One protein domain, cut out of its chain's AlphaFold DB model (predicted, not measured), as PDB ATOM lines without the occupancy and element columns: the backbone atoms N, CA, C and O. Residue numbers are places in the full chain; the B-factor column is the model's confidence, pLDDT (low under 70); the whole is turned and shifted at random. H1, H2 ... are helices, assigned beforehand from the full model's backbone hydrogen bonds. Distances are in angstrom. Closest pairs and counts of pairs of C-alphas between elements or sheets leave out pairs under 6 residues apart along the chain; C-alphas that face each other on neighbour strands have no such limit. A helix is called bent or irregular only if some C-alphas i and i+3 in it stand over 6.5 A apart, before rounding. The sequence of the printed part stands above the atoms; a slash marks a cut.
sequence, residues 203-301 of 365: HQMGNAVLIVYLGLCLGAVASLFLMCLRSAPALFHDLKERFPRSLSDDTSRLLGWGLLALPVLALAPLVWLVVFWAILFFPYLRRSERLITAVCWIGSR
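This is residues 203 to 301 of the 365 residues of an uncharacterized protein of Acidobacteria bacterium (UniProt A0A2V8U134). A long bent helix, H1, runs the length of the domain, and its first residues, 203 to 219, stick out alone as an arm. Its other end packs on a helical hairpin, H2 and H3, with H3 in the middle, and H4 folds back beside H3. The printed part has 99 residues with four named helices, in the order H1, H2, H3, H4, and no named strand: all helix. It is loose, with a radius of gyration of the C-alphas of 16.7 A, and spans 62 by 30 by 22 A.

H1, residues 203 to 242, was assigned as one helix by its hydrogen bonds but is bent, with C-alphas 230 and 233 7.1 A apart. Arm H1a, residues 203 to 230, begins with C-alpha 203 at (-54.898, -1.894, 34.211) and is 40.4 A long; arm H1b, residues 233 to 242, is 14.7 A. H2, residues 249 to 265, is 23.1 A long, irregular with C-alphas 260 and 263 7.2 A apart, and has a kink of 35 degrees near residue 259. H3, residues 270 to 284, is 21.7 A long and irregular, with C-alphas 280 and 283 7.6 A apart. H4, residues 287 to 300, is 20.1 A long and ends with C-alpha 300 at (-39.683, -18.710, 19.912).

H1a, with residues 221 to 228 alone, touches H3 at a steep tilt of 40 degrees, the same way; the closest C-alphas, of Cys 228 and Phe 281, are 7.0 A apart. H1b touches residues 252 to 256 of H2, closest at the C-alphas of Phe 236 and Gly 256, 6.0 A. The hairpin H2 and H3 has a tilt of 36 degrees, only just steep; its closest C-alphas, of Pro 263 and Leu 273, are 5.5 A apart. H4 is close to H3 but not clearly touching, at a shallow tilt of 29 degrees, opposite ways; the closest C-alphas, of Phe 282 and Arg 290, are 6.6 A apart. Every O i to N i+4 pair is within hydrogen-bond range in H1a, H1b and H4, against 11 of 13 in H2 and 9 of 11 in H3.

The farthest C-alphas, of His 203 and Arg 245, are 62.5 A apart. The printed part has no cut, and no link is long. Mean pLDDT of the printed part is 78.5; residues 244 to 247, 296 to 297 and 299 to 301 are under 70.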
ATOM      1  N   HIS A 203     -54.424  -0.562  33.834       77.88
ATOM      2  CA  HIS A 203     -54.898  -1.894  34.211       77.88
ATOM      3  C   HIS A 203     -55.776  -2.528  33.127       77.88
ATOM      4  O   HIS A 203     -55.592  -3.702  32.793       77.88
ATOM      5  N   GLN A 204     -56.687  -1.756  32.531       78.44
ATOM      6  CA  GLN A 204     -57.566  -2.271  31.483       78.44
ATOM      7  C   GLN A 204     -56.810  -2.576  30.188       78.44
ATOM      8  O   GLN A 204     -57.068  -3.602  29.559       78.44
ATOM      9  N   MET A 205     -55.831  -1.749  29.815       81.19
ATOM     10  CA  MET A 205     -54.966  -2.010  28.661       81.19
ATOM     11  C   MET A 205     -54.077  -3.234  28.890       81.19
ATOM     12  O   MET A 205     -53.934  -4.053  27.985       81.19
ATOM     13  N   GLY A 206     -53.542  -3.416  30.101       86.69
ATOM     14  CA  GLY A 206     -52.786  -4.617  30.466       86.69
ATOM     15  C   GLY A 206     -53.616  -5.892  30.308       86.69
ATOM     16  O   GLY A 206     -53.176  -6.844  29.660       86.69
ATOM     17  N   ASN A 207     -54.850  -5.885  30.816       87.75
ATOM     18  CA  ASN A 207     -55.779  -7.002  30.656       87.75
ATOM     19  C   ASN A 207     -56.149  -7.239  29.185       87.75
ATOM     20  O   ASN A 207     -56.162  -8.382  28.734       87.75
ATOM     21  N   ALA A 208     -56.408  -6.179  28.417       86.81
ATOM     22  CA  ALA A 208     -56.731  -6.291  26.997       86.81
ATOM     23  C   ALA A 208     -55.576  -6.910  26.196       86.81
ATOM     24  O   ALA A 208     -55.791  -7.852  25.433       86.81
ATOM     25  N   VAL A 209     -54.345  -6.440  26.413       91.94
ATOM     26  CA  VAL A 209     -53.142  -7.005  25.786       91.94
ATOM     27  C   VAL A 209     -52.975  -8.473  26.171       91.94
ATOM     28  O   VAL A 209     -52.698  -9.298  25.302       91.94
ATOM     29  N   LEU A 210     -53.200  -8.822  27.441       90.38
ATOM     30  CA  LEU A 210     -53.123 -10.204  27.910       90.38
ATOM     31  C   LEU A 210     -54.170 -11.104  27.237       90.38
ATOM     32  O   LEU A 210     -53.833 -12.203  26.803       90.38
ATOM     33  N   ILE A 211     -55.417 -10.643  27.111       90.62
ATOM     34  CA  ILE A 211     -56.500 -11.386  26.448       90.62
ATOM     35  C   ILE A 211     -56.179 -11.592  24.966       90.62
ATOM     36  O   ILE A 211     -56.314 -12.707  24.462       90.62
ATOM     37  N   VAL A 212     -55.721 -10.547  24.270       91.19
ATOM     38  CA  VAL A 212     -55.326 -10.637  22.855       91.19
ATOM     39  C   VAL A 212     -54.158 -11.603  22.681       91.19
ATOM     40  O   VAL A 212     -54.199 -12.462  21.802       91.19
ATOM     41  N   TYR A 213     -53.142 -11.506  23.539       88.25
ATOM     42  CA  TYR A 213     -51.995 -12.408  23.528       88.25
ATOM     43  C   TYR A 213     -52.422 -13.863  23.747       88.25
ATOM     44  O   TYR A 213     -52.084 -14.731  22.944       88.25
ATOM     45  N   LEU A 214     -53.223 -14.129  24.782       89.19
ATOM     46  CA  LEU A 214     -53.710 -15.471  25.084       89.19
ATOM     47  C   LEU A 214     -54.583 -16.022  23.948       89.19
ATOM     48  O   LEU A 214     -54.428 -17.181  23.566       89.19
ATOM     49  N   GLY A 215     -55.451 -15.188  23.369       90.88
ATOM     50  CA  GLY A 215     -56.266 -15.543  22.209       90.88
ATOM     51  C   GLY A 215     -55.421 -15.898  20.985       90.88
ATOM     52  O   GLY A 215     -55.696 -16.895  20.318       90.88
ATOM     53  N   LEU A 216     -54.351 -15.145  20.724       87.50
ATOM     54  CA  LEU A 216     -53.421 -15.420  19.629       87.50
ATOM     55  C   LEU A 216     -52.631 -16.715  19.868       87.50
ATOM     56  O   LEU A 216     -52.489 -17.521  18.947       87.50
ATOM     57  N   CYS A 217     -52.178 -16.966  21.101       82.94
ATOM     58  CA  CYS A 217     -51.522 -18.222  21.467       82.94
ATOM     59  C   CYS A 217     -52.460 -19.426  21.306       82.94
ATOM     60  O   CYS A 217     -52.078 -20.418  20.685       82.94
ATOM     61  N   LEU A 218     -53.694 -19.339  21.809       86.81
ATOM     62  CA  LEU A 218     -54.696 -20.398  21.664       86.81
ATOM     63  C   LEU A 218     -55.056 -20.636  20.194       86.81
ATOM     64  O   LEU A 218     -55.132 -21.786  19.762       86.81
ATOM     65  N   GLY A 219     -55.208 -19.568  19.407       86.62
ATOM     66  CA  GLY A 219     -55.442 -19.653  17.967       86.62
ATOM     67  C   GLY A 219     -54.300 -20.349  17.223       86.62
ATOM     68  O   GLY A 219     -54.550 -21.211  16.380       86.62
ATOM     69  N   ALA A 220     -53.046 -20.044  17.573       81.25
ATOM     70  CA  ALA A 220     -51.877 -20.702  16.994       81.25
ATOM     71  C   ALA A 220     -51.833 -22.203  17.331       81.25
ATOM     72  O   ALA A 220     -51.610 -23.027  16.442       81.25
ATOM     73  N   VAL A 221     -52.107 -22.574  18.587       81.00
ATOM     74  CA  VAL A 221     -52.176 -23.983  19.013       81.00
ATOM     75  C   VAL A 221     -53.303 -24.720  18.285       81.00
ATOM     76  O   VAL A 221     -53.073 -25.806  17.753       81.00
ATOM     77  N   ALA A 222     -54.496 -24.126  18.194       84.69
ATOM     78  CA  ALA A 222     -55.631 -24.715  17.487       84.69
ATOM     79  C   ALA A 222     -55.343 -24.905  15.989       84.69
ATOM     80  O   ALA A 222     -55.648 -25.955  15.427       84.69
ATOM     81  N   SER A 223     -54.705 -23.924  15.344       82.44
ATOM     82  CA  SER A 223     -54.303 -24.017  13.937       82.44
ATOM     83  C   SER A 223     -53.311 -25.161  13.702       82.44
ATOM     84  O   SER A 223     -53.519 -25.978  12.802       82.44
ATOM     85  N   LEU A 224     -52.281 -25.278  14.546       74.69
ATOM     86  CA  LEU A 224     -51.296 -26.361  14.467       74.69
ATOM     87  C   LEU A 224     -51.926 -27.732  14.744       74.69
ATOM     88  O   LEU A 224     -51.589 -28.710  14.079       74.69
ATOM     89  N   PHE A 225     -52.890 -27.806  15.660       79.44
ATOM     90  CA  PHE A 225     -53.638 -29.031  15.928       79.44
ATOM     91  C   PHE A 225     -54.494 -29.465  14.727       79.44
ATOM     92  O   PHE A 225     -54.407 -30.612  14.287       79.44
ATOM     93  N   LEU A 226     -55.263 -28.548  14.130       82.56
ATOM     94  CA  LEU A 226     -56.050 -28.829  12.920       82.56
ATOM     95  C   LEU A 226     -55.160 -29.255  11.746       82.56
ATOM     96  O   LEU A 226     -55.510 -30.147  10.972       82.56
ATOM     97  N   MET A 227     -53.979 -28.650  11.636       76.44
ATOM     98  CA  MET A 227     -52.976 -29.012  10.643       76.44
ATOM     99  C   MET A 227     -52.417 -30.425  10.856       76.44
ATOM    100  O   MET A 227     -52.210 -31.146   9.873       76.44
ATOM    101  N   CYS A 228     -52.224 -30.848  12.109       73.25
ATOM    102  CA  CYS A 228     -51.853 -32.226  12.441       73.25
ATOM    103  C   CYS A 228     -52.945 -33.209  12.018       73.25
ATOM    104  O   CYS A 228     -52.649 -34.187  11.335       73.25
ATOM    105  N   LEU A 229     -54.211 -32.919  12.338       78.38
ATOM    106  CA  LEU A 229     -55.340 -33.764  11.932       78.38
ATOM    107  C   LEU A 229     -55.439 -33.889  10.405       78.38
ATOM    108  O   LEU A 229     -55.661 -34.985   9.892       78.38
ATOM    109  N   ARG A 230     -55.205 -32.794   9.667       84.88
ATOM    110  CA  ARG A 230     -55.181 -32.800   8.193       84.88
ATOM    111  C   ARG A 230     -54.049 -33.658   7.623       84.88
ATOM    112  O   ARG A 230     -54.219 -34.262   6.567       84.88
ATOM    113  N   SER A 231     -52.887 -33.664   8.273       78.88
ATOM    114  CA  SER A 231     -51.659 -34.284   7.750       78.88
ATOM    115  C   SER A 231     -51.473 -35.735   8.206       78.88
ATOM    116  O   SER A 231     -50.698 -36.472   7.598       78.88
ATOM    117  N   ALA A 232     -52.210 -36.168   9.233       78.62
ATOM    118  CA  ALA A 232     -52.146 -37.524   9.772       78.62
ATOM    119  C   ALA A 232     -52.373 -38.630   8.714       78.62
ATOM    120  O   ALA A 232     -51.555 -39.548   8.669       78.62
ATOM    121  N   PRO A 233     -53.368 -38.552   7.799       80.75
ATOM    122  CA  PRO A 233     -53.564 -39.567   6.755       80.75
ATOM    123  C   PRO A 233     -52.343 -39.773   5.849       80.75
ATOM    124  O   PRO A 233     -52.019 -40.906   5.500       80.75
ATOM    125  N   ALA A 234     -51.641 -38.689   5.500       80.75
ATOM    126  CA  ALA A 234     -50.444 -38.753   4.664       80.75
ATOM    127  C   ALA A 234     -49.265 -39.411   5.400       80.75
ATOM    128  O   ALA A 234     -48.519 -40.183   4.803       80.75
ATOM    129  N   LEU A 235     -49.141 -39.156   6.707       79.50
ATOM    130  CA  LEU A 235     -48.136 -39.791   7.557       79.50
ATOM    131  C   LEU A 235     -48.376 -41.301   7.692       79.50
ATOM    132  O   LEU A 235     -47.429 -42.073   7.582       79.50
ATOM    133  N   PHE A 236     -49.627 -41.741   7.867       78.12
ATOM    134  CA  PHE A 236     -49.950 -43.173   7.910       78.12
ATOM    135  C   PHE A 236     -49.601 -43.891   6.595       78.12
ATOM    136  O   PHE A 236     -49.129 -45.027   6.629       78.12
ATOM    137  N   HIS A 237     -49.791 -43.229   5.447       76.88
ATOM    138  CA  HIS A 237     -49.447 -43.791   4.139       76.88
ATOM    139  C   HIS A 237     -47.931 -43.965   3.951       76.88
ATOM    140  O   HIS A 237     -47.483 -45.034   3.548       76.88
ATOM    141  N   ASP A 238     -47.127 -42.952   4.289       78.75
ATOM    142  CA  ASP A 238     -45.658 -43.025   4.172       78.75
ATOM    143  C   ASP A 238     -45.052 -44.019   5.186       78.75
ATOM    144  O   ASP A 238     -44.084 -44.715   4.882       78.75
ATOM    145  N   LEU A 239     -45.663 -44.179   6.371       75.19
ATOM    146  CA  LEU A 239     -45.290 -45.242   7.313       75.19
ATOM    147  C   LEU A 239     -45.481 -46.633   6.687       75.19
ATOM    148  O   LEU A 239     -44.625 -47.500   6.834       75.19
ATOM    149  N   LYS A 240     -46.590 -46.848   5.973       75.12
ATOM    150  CA  LYS A 240     -46.869 -48.117   5.289       75.12
ATOM    151  C   LYS A 240     -45.854 -48.407   4.178       75.12
ATOM    152  O   LYS A 240     -45.460 -49.553   4.007       75.12
ATOM    153  N   GLU A 241     -45.418 -47.380   3.453       78.00
ATOM    154  CA  GLU A 241     -44.496 -47.516   2.320       78.00
ATOM    155  C   GLU A 241     -43.030 -47.706   2.754       78.00
ATOM    156  O   GLU A 241     -42.299 -48.502   2.165       78.00
ATOM    157  N   ARG A 242     -42.599 -47.038   3.831       74.56
ATOM    158  CA  ARG A 242     -41.216 -47.118   4.342       74.56
ATOM    159  C   ARG A 242     -40.882 -48.389   5.116       74.56
ATOM    160  O   ARG A 242     -39.699 -48.653   5.328       74.56
ATOM    161  N   PHE A 243     -41.876 -49.158   5.561       73.06
ATOM    162  CA  PHE A 243     -41.665 -50.430   6.255       73.06
ATOM    163  C   PHE A 243     -41.960 -51.616   5.309       73.06
ATOM    164  O   PHE A 243     -43.077 -52.125   5.287       73.06
ATOM    165  N   PRO A 244     -40.959 -52.107   4.545       58.16
ATOM    166  CA  PRO A 244     -41.130 -53.105   3.479       58.16
ATOM    167  C   PRO A 244     -41.445 -54.536   3.954       58.16
ATOM    168  O   PRO A 244     -41.620 -55.433   3.132       58.16
ATOM    169  N   ARG A 245     -41.528 -54.786   5.268       60.41
ATOM    170  CA  ARG A 245     -42.007 -56.060   5.828       60.41
ATOM    171  C   ARG A 245     -43.457 -55.874   6.259       60.41
ATOM    172  O   ARG A 245     -43.692 -55.360   7.343       60.41
ATOM    173  N   SER A 246     -44.379 -56.241   5.369       63.44
ATOM    174  CA  SER A 246     -45.847 -56.204   5.491       63.44
ATOM    175  C   SER A 246     -46.384 -56.012   6.919       63.44
ATOM    176  O   SER A 246     -46.702 -56.977   7.618       63.44
ATOM    177  N   LEU A 247     -46.509 -54.758   7.352       66.06
ATOM    178  CA  LEU A 247     -47.304 -54.429   8.528       66.06
ATOM    179  C   LEU A 247     -48.776 -54.492   8.116       66.06
ATOM    180  O   LEU A 247     -49.165 -53.893   7.112       66.06
ATOM    181  N   SER A 248     -49.583 -55.228   8.883       75.94
ATOM    182  CA  SER A 248     -51.040 -55.221   8.723       75.94
ATOM    183  C   SER A 248     -51.570 -53.784   8.848       75.94
ATOM    184  O   SER A 248     -50.998 -52.974   9.590       75.94
ATOM    185  N   ASP A 249     -52.663 -53.459   8.147       74.50
ATOM    186  CA  ASP A 249     -53.277 -52.122   8.182       74.50
ATOM    187  C   ASP A 249     -53.548 -51.672   9.630       74.50
ATOM    188  O   ASP A 249     -53.321 -50.509   9.976       74.50
ATOM    189  N   ASP A 250     -53.916 -52.604  10.508       78.12
ATOM    190  CA  ASP A 250     -54.160 -52.340  11.928       78.12
ATOM    191  C   ASP A 250     -52.884 -51.972  12.697       78.12
ATOM    192  O   ASP A 250     -52.880 -51.031  13.494       78.12
ATOM    193  N   THR A 251     -51.764 -52.645  12.421       80.44
ATOM    194  CA  THR A 251     -50.480 -52.356  13.072       80.44
ATOM    195  C   THR A 251     -49.941 -50.991  12.647       80.44
ATOM    196  O   THR A 251     -49.427 -50.252  13.483       80.44
ATOM    197  N   SER A 252     -50.115 -50.611  11.377       75.81
ATOM    198  CA  SER A 252     -49.704 -49.292  10.870       75.81
ATOM    199  C   SER A 252     -50.456 -48.141  11.557       75.81
ATOM    200  O   SER A 252     -49.858 -47.130  11.937       75.81
ATOM    201  N   ARG A 253     -51.763 -48.325  11.794       77.81
ATOM    202  CA  ARG A 253     -52.617 -47.359  12.494       77.81
ATOM    203  C   ARG A 253     -52.215 -47.240  13.956       77.81
ATOM    204  O   ARG A 253     -52.072 -46.121  14.439       77.81
ATOM    205  N   LEU A 254     -51.979 -48.362  14.639       81.56
ATOM    206  CA  LEU A 254     -51.496 -48.369  16.024       81.56
ATOM    207  C   LEU A 254     -50.148 -47.654  16.161       81.56
ATOM    208  O   LEU A 254     -49.962 -46.876  17.093       81.56
ATOM    209  N   LEU A 255     -49.231 -47.866  15.215       81.12
ATOM    210  CA  LEU A 255     -47.896 -47.268  15.249       81.12
ATOM    211  C   LEU A 255     -47.939 -45.756  14.987       81.12
ATOM    212  O   LEU A 255     -47.275 -44.993  15.686       81.12
ATOM    213  N   GLY A 256     -48.771 -45.298  14.046       79.62
ATOM    214  CA  GLY A 256     -48.945 -43.865  13.807       79.62
ATOM    215  C   GLY A 256     -49.727 -43.151  14.921       79.62
ATOM    216  O   GLY A 256     -49.344 -42.049  15.313       79.62
ATOM    217  N   TRP A 257     -50.754 -43.782  15.511       80.69
ATOM    218  CA  TRP A 257     -51.417 -43.246  16.709       80.69
ATOM    219  C   TRP A 257     -50.473 -43.221  17.913       80.69
ATOM    220  O   TRP A 257     -50.452 -42.232  18.640       80.69
ATOM    221  N   GLY A 258     -49.643 -44.253  18.085       82.81
ATOM    222  CA  GLY A 258     -48.608 -44.303  19.115       82.81
ATOM    223  C   GLY A 258     -47.574 -43.186  18.962       82.81
ATOM    224  O   GLY A 258     -47.249 -42.516  19.939       82.81
ATOM    225  N   LEU A 259     -47.116 -42.914  17.736       83.31
ATOM    226  CA  LEU A 259     -46.174 -41.827  17.453       83.31
ATOM    227  C   LEU A 259     -46.788 -40.438  17.701       83.31
ATOM    228  O   LEU A 259     -46.111 -39.549  18.216       83.31
ATOM    229  N   LEU A 260     -48.074 -40.258  17.383       80.94
ATOM    230  CA  LEU A 260     -48.804 -39.017  17.662       80.94
ATOM    231  C   LEU A 260     -49.085 -38.816  19.154       80.94
ATOM    232  O   LEU A 260     -49.016 -37.683  19.635       80.94
ATOM    233  N   ALA A 261     -49.370 -39.897  19.881       81.44
ATOM    234  CA  ALA A 261     -49.636 -39.886  21.316       81.44
ATOM    235  C   ALA A 261     -48.360 -39.838  22.172       81.44
ATOM    236  O   ALA A 261     -48.443 -39.508  23.351       81.44
ATOM    237  N   LEU A 262     -47.183 -40.116  21.603       82.12
ATOM    238  CA  LEU A 262     -45.891 -40.129  22.298       82.12
ATOM    239  C   LEU A 262     -45.634 -38.890  23.188       82.12
ATOM    240  O   LEU A 262     -45.340 -39.072  24.369       82.12
ATOM    241  N   PRO A 263     -45.771 -37.635  22.711       78.38
ATOM    242  CA  PRO A 263     -45.564 -36.456  23.558       78.38
ATOM    243  C   PRO A 263     -46.643 -36.287  24.638       78.38
ATOM    244  O   PRO A 263     -46.362 -35.712  25.688       78.38
ATOM    245  N   VAL A 264     -47.859 -36.797  24.405       79.94
ATOM    246  CA  VAL A 264     -48.951 -36.792  25.394       79.94
ATOM    247  C   VAL A 264     -48.651 -37.801  26.507       79.94
ATOM    248  O   VAL A 264     -48.763 -37.471  27.684       79.94
ATOM    249  N   LEU A 265     -48.206 -39.007  26.141       80.12
ATOM    250  CA  LEU A 265     -47.803 -40.077  27.061       80.12
ATOM    251  C   LEU A 265     -46.577 -39.692  27.895       80.12
ATOM    252  O   LEU A 265     -46.493 -40.048  29.066       80.12
ATOM    253  N   ALA A 266     -45.649 -38.931  27.312       81.00
ATOM    254  CA  ALA A 266     -44.467 -38.422  28.000       81.00
ATOM    255  C   ALA A 266     -44.752 -37.221  28.928       81.00
ATOM    256  O   ALA A 266     -43.806 -36.659  29.479       81.00
ATOM    257  N   LEU A 267     -46.019 -36.797  29.073       77.94
ATOM    258  CA  LEU A 267     -46.429 -35.580  29.790       77.94
ATOM    259  C   LEU A 267     -45.586 -34.354  29.405       77.94
ATOM    260  O   LEU A 267     -45.244 -33.515  30.242       77.94
ATOM    261  N   ALA A 268     -45.227 -34.249  28.123       77.19
ATOM    262  CA  ALA A 268     -44.459 -33.115  27.651       77.19
ATOM    263  C   ALA A 268     -45.292 -31.830  27.827       77.19
ATOM    264  O   ALA A 268     -46.494 -31.824  27.541       77.19
ATOM    265  N   PRO A 269     -44.684 -30.717  28.270       79.25
ATOM    266  CA  PRO A 269     -45.397 -29.450  28.382       79.25
ATOM    267  C   PRO A 269     -45.935 -29.024  27.007       79.25
ATOM    268  O   PRO A 269     -45.306 -29.277  25.977       79.25
ATOM    269  N   LEU A 270     -47.083 -28.334  26.994       73.38
ATOM    270  CA  LEU A 270     -47.863 -28.006  25.788       73.38
ATOM    271  C   LEU A 270     -47.013 -27.432  24.640       73.38
ATOM    272  O   LEU A 270     -47.198 -27.790  23.481       73.38
ATOM    273  N   VAL A 271     -46.040 -26.578  24.966       74.81
ATOM    274  CA  VAL A 271     -45.127 -25.968  23.988       74.81
ATOM    275  C   VAL A 271     -44.276 -27.020  23.270       74.81
ATOM    276  O   VAL A 271     -44.133 -26.974  22.050       74.81
ATOM    277  N   TRP A 272     -43.736 -27.994  24.002       77.88
ATOM    278  CA  TRP A 272     -42.895 -29.052  23.438       77.88
ATOM    279  C   TRP A 272     -43.696 -30.067  22.630       77.88
ATOM    280  O   TRP A 272     -43.203 -30.567  21.623       77.88
ATOM    281  N   LEU A 273     -44.945 -30.309  23.015       78.06
ATOM    282  CA  LEU A 273     -45.873 -31.147  22.264       78.06
ATOM    283  C   LEU A 273     -46.196 -30.539  20.890       78.06
ATOM    284  O   LEU A 273     -46.103 -31.223  19.870       78.06
ATOM    285  N   VAL A 274     -46.455 -29.230  20.841       75.00
ATOM    286  CA  VAL A 274     -46.661 -28.496  19.583       75.00
ATOM    287  C   VAL A 274     -45.394 -28.496  18.716       75.00
ATOM    288  O   VAL A 274     -45.478 -28.701  17.506       75.00
ATOM    289  N   VAL A 275     -44.213 -28.315  19.317       77.75
ATOM    290  CA  VAL A 275     -42.925 -28.374  18.600       77.75
ATOM    291  C   VAL A 275     -42.652 -29.769  18.035       77.75
ATOM    292  O   VAL A 275     -42.245 -29.885  16.880       77.75
ATOM    293  N   PHE A 276     -42.894 -30.823  18.813       81.81
ATOM    294  CA  PHE A 276     -42.710 -32.206  18.376       81.81
ATOM    295  C   PHE A 276     -43.585 -32.523  17.160       81.81
ATOM    296  O   PHE A 276     -43.086 -33.022  16.151       81.81
ATOM    297  N   TRP A 277     -44.871 -32.168  17.211       79.19
ATOM    298  CA  TRP A 277     -45.768 -32.371  16.075       79.19
ATOM    299  C   TRP A 277     -45.394 -31.510  14.863       79.19
ATOM    300  O   TRP A 277     -45.446 -32.001  13.736       79.19
ATOM    301  N   ALA A 278     -44.949 -30.266  15.065       77.00
ATOM    302  CA  ALA A 278     -44.473 -29.420  13.971       77.00
ATOM    303  C   ALA A 278     -43.258 -30.030  13.246       77.00
ATOM    304  O   ALA A 278     -43.189 -29.964  12.019       77.00
ATOM    305  N   ILE A 279     -42.332 -30.657  13.981       81.69
ATOM    306  CA  ILE A 279     -41.170 -31.359  13.412       81.69
ATOM    307  C   ILE A 279     -41.615 -32.616  12.659       81.69
ATOM    308  O   ILE A 279     -41.202 -32.821  11.518       81.69
ATOM    309  N   LEU A 280     -42.480 -33.429  13.271       81.69
ATOM    310  CA  LEU A 280     -42.972 -34.677  12.685       81.69
ATOM    311  C   LEU A 280     -43.698 -34.436  11.352       81.69
ATOM    312  O   LEU A 280     -43.490 -35.168  10.386       81.69
ATOM    313  N   PHE A 281     -44.519 -33.384  11.284       77.38
ATOM    314  CA  PHE A 281     -45.305 -33.072  10.094       77.38
ATOM    315  C   PHE A 281     -44.604 -32.167   9.082       77.38
ATOM    316  O   PHE A 281     -45.101 -32.047   7.962       77.38
ATOM    317  N   PHE A 282     -43.435 -31.599   9.404       80.69
ATOM    318  CA  PHE A 282     -42.678 -30.696   8.529       80.69
ATOM    319  C   PHE A 282     -42.533 -31.150   7.055       80.69
ATOM    320  O   PHE A 282     -42.719 -30.316   6.157       80.69
ATOM    321  N   PRO A 283     -42.273 -32.442   6.746       81.12
ATOM    322  CA  PRO A 283     -42.163 -32.906   5.363       81.12
ATOM    323  C   PRO A 283     -43.499 -32.870   4.606       81.12
ATOM    324  O   PRO A 283     -43.502 -32.690   3.391       81.12
ATOM    325  N   TYR A 284     -44.630 -32.965   5.302       76.75
ATOM    326  CA  TYR A 284     -45.974 -32.997   4.712       76.75
ATOM    327  C   TYR A 284     -46.614 -31.601   4.598       76.75
ATOM    328  O   TYR A 284     -47.665 -31.442   3.973       76.75
ATOM    329  N   LEU A 285     -45.973 -30.575   5.169       74.25
ATOM    330  CA  LEU A 285     -46.415 -29.182   5.089       74.25
ATOM    331  C   LEU A 285     -46.208 -28.599   3.683       74.25
ATOM    332  O   LEU A 285     -45.195 -28.854   3.021       74.25
ATOM    333  N   ARG A 286     -47.137 -27.738   3.251       76.38
ATOM    334  CA  ARG A 286     -46.991 -26.912   2.038       76.38
ATOM    335  C   ARG A 286     -45.855 -25.894   2.211       76.38
ATOM    336  O   ARG A 286     -45.485 -25.535   3.325       76.38
ATOM    337  N   ARG A 287     -45.313 -25.359   1.110       75.88
ATOM    338  CA  ARG A 287     -44.192 -24.390   1.157       75.88
ATOM    339  C   ARG A 287     -44.493 -23.158   2.031       75.88
ATOM    340  O   ARG A 287     -43.626 -22.736   2.784       75.88
ATOM    341  N   SER A 288     -45.718 -22.632   1.981       76.00
ATOM    342  CA  SER A 288     -46.167 -21.516   2.829       76.00
ATOM    343  C   SER A 288     -46.262 -21.892   4.314       76.00
ATOM    344  O   SER A 288     -45.863 -21.126   5.183       76.00
ATOM    345  N   GLU A 289     -46.725 -23.102   4.608       75.94
ATOM    346  CA  GLU A 289     -46.866 -23.652   5.961       75.94
ATOM    347  C   GLU A 289     -45.504 -23.929   6.628       75.94
ATOM    348  O   GLU A 289     -45.329 -23.696   7.826       75.94
ATOM    349  N   ARG A 290     -44.508 -24.366   5.844       79.56
ATOM    350  CA  ARG A 290     -43.118 -24.534   6.305       79.56
ATOM    351  C   ARG A 290     -42.465 -23.206   6.678       79.56
ATOM    352  O   ARG A 290     -41.717 -23.150   7.648       79.56
ATOM    353  N   LEU A 291     -42.753 -22.141   5.929       77.62
ATOM    354  CA  LEU A 291     -42.244 -20.805   6.244       77.62
ATOM    355  C   LEU A 291     -42.840 -20.290   7.558       77.62
ATOM    356  O   LEU A 291     -42.100 -19.801   8.404       77.62
ATOM    357  N   ILE A 292     -44.148 -20.466   7.769       74.94
ATOM    358  CA  ILE A 292     -44.825 -20.043   9.006       74.94
ATOM    359  C   ILE A 292     -44.285 -20.810  10.221       74.94
ATOM    360  O   ILE A 292     -43.952 -20.198  11.235       74.94
ATOM    361  N   THR A 293     -44.139 -22.135  10.123       72.19
ATOM    362  CA  THR A 293     -43.589 -22.940  11.226       72.19
ATOM    363  C   THR A 293     -42.125 -22.600  11.508       72.19
ATOM    364  O   THR A 293     -41.766 -22.455  12.675       72.19
ATOM    365  N   ALA A 294     -41.301 -22.371  10.480       74.94
ATOM    366  CA  ALA A 294     -39.914 -21.936  10.650       74.94
ATOM    367  C   ALA A 294     -39.808 -20.549  11.308       74.94
ATOM    368  O   ALA A 294     -39.008 -20.372  12.225       74.94
ATOM    369  N   VAL A 295     -40.643 -19.585  10.905       75.38
ATOM    370  CA  VAL A 295     -40.690 -18.244  11.511       75.38
ATOM    371  C   VAL A 295     -41.138 -18.314  12.969       75.38
ATOM    372  O   VAL A 295     -40.494 -17.707  13.821       75.38
ATOM    373  N   CYS A 296     -42.164 -19.103  13.296       69.12
ATOM    374  CA  CYS A 296     -42.577 -19.325  14.685       69.12
ATOM    375  C   CYS A 296     -41.473 -19.986  15.527       69.12
ATOM    376  O   CYS A 296     -41.311 -19.653  16.699       69.12
ATOM    377  N   TRP A 297     -40.684 -20.894  14.942       69.00
ATOM    378  CA  TRP A 297     -39.586 -21.580  15.631       69.00
ATOM    379  C   TRP A 297     -38.342 -20.699  15.821       69.00
ATOM    380  O   TRP A 297     -37.604 -20.841  16.796       69.00
ATOM    381  N   ILE A 298     -38.097 -19.772  14.893       72.12
ATOM    382  CA  ILE A 298     -37.052 -18.751  15.015       72.12
ATOM    383  C   ILE A 298     -37.490 -17.671  16.010       72.12
ATOM    384  O   ILE A 298     -36.688 -17.260  16.839       72.12
ATOM    385  N   GLY A 299     -38.762 -17.266  15.987       65.44
ATOM    386  CA  GLY A 299     -39.329 -16.287  16.917       65.44
ATOM    387  C   GLY A 299     -39.464 -16.794  18.357       65.44
ATOM    388  O   GLY A 299     -39.360 -16.000  19.289       65.44
ATOM    389  N   SER A 300     -39.643 -18.105  18.569       63.81
ATOM    390  CA  SER A 300     -39.683 -18.710  19.912       63.81
ATOM    391  C   SER A 300     -38.302 -18.847  20.557       63.81
ATOM    392  O   SER A 300     -38.195 -18.896  21.786       63.81
ATOM    393  N   ARG A 301     -37.227 -18.824  19.756       64.62
ATOM    394  CA  ARG A 301     -35.889 -18.482  20.243       64.62
ATOM    395  C   ARG A 301     -35.874 -16.977  20.495       64.62
ATOM    396  O   ARG A 301     -35.373 -16.212  19.679       64.62
TER     397      ARG A 301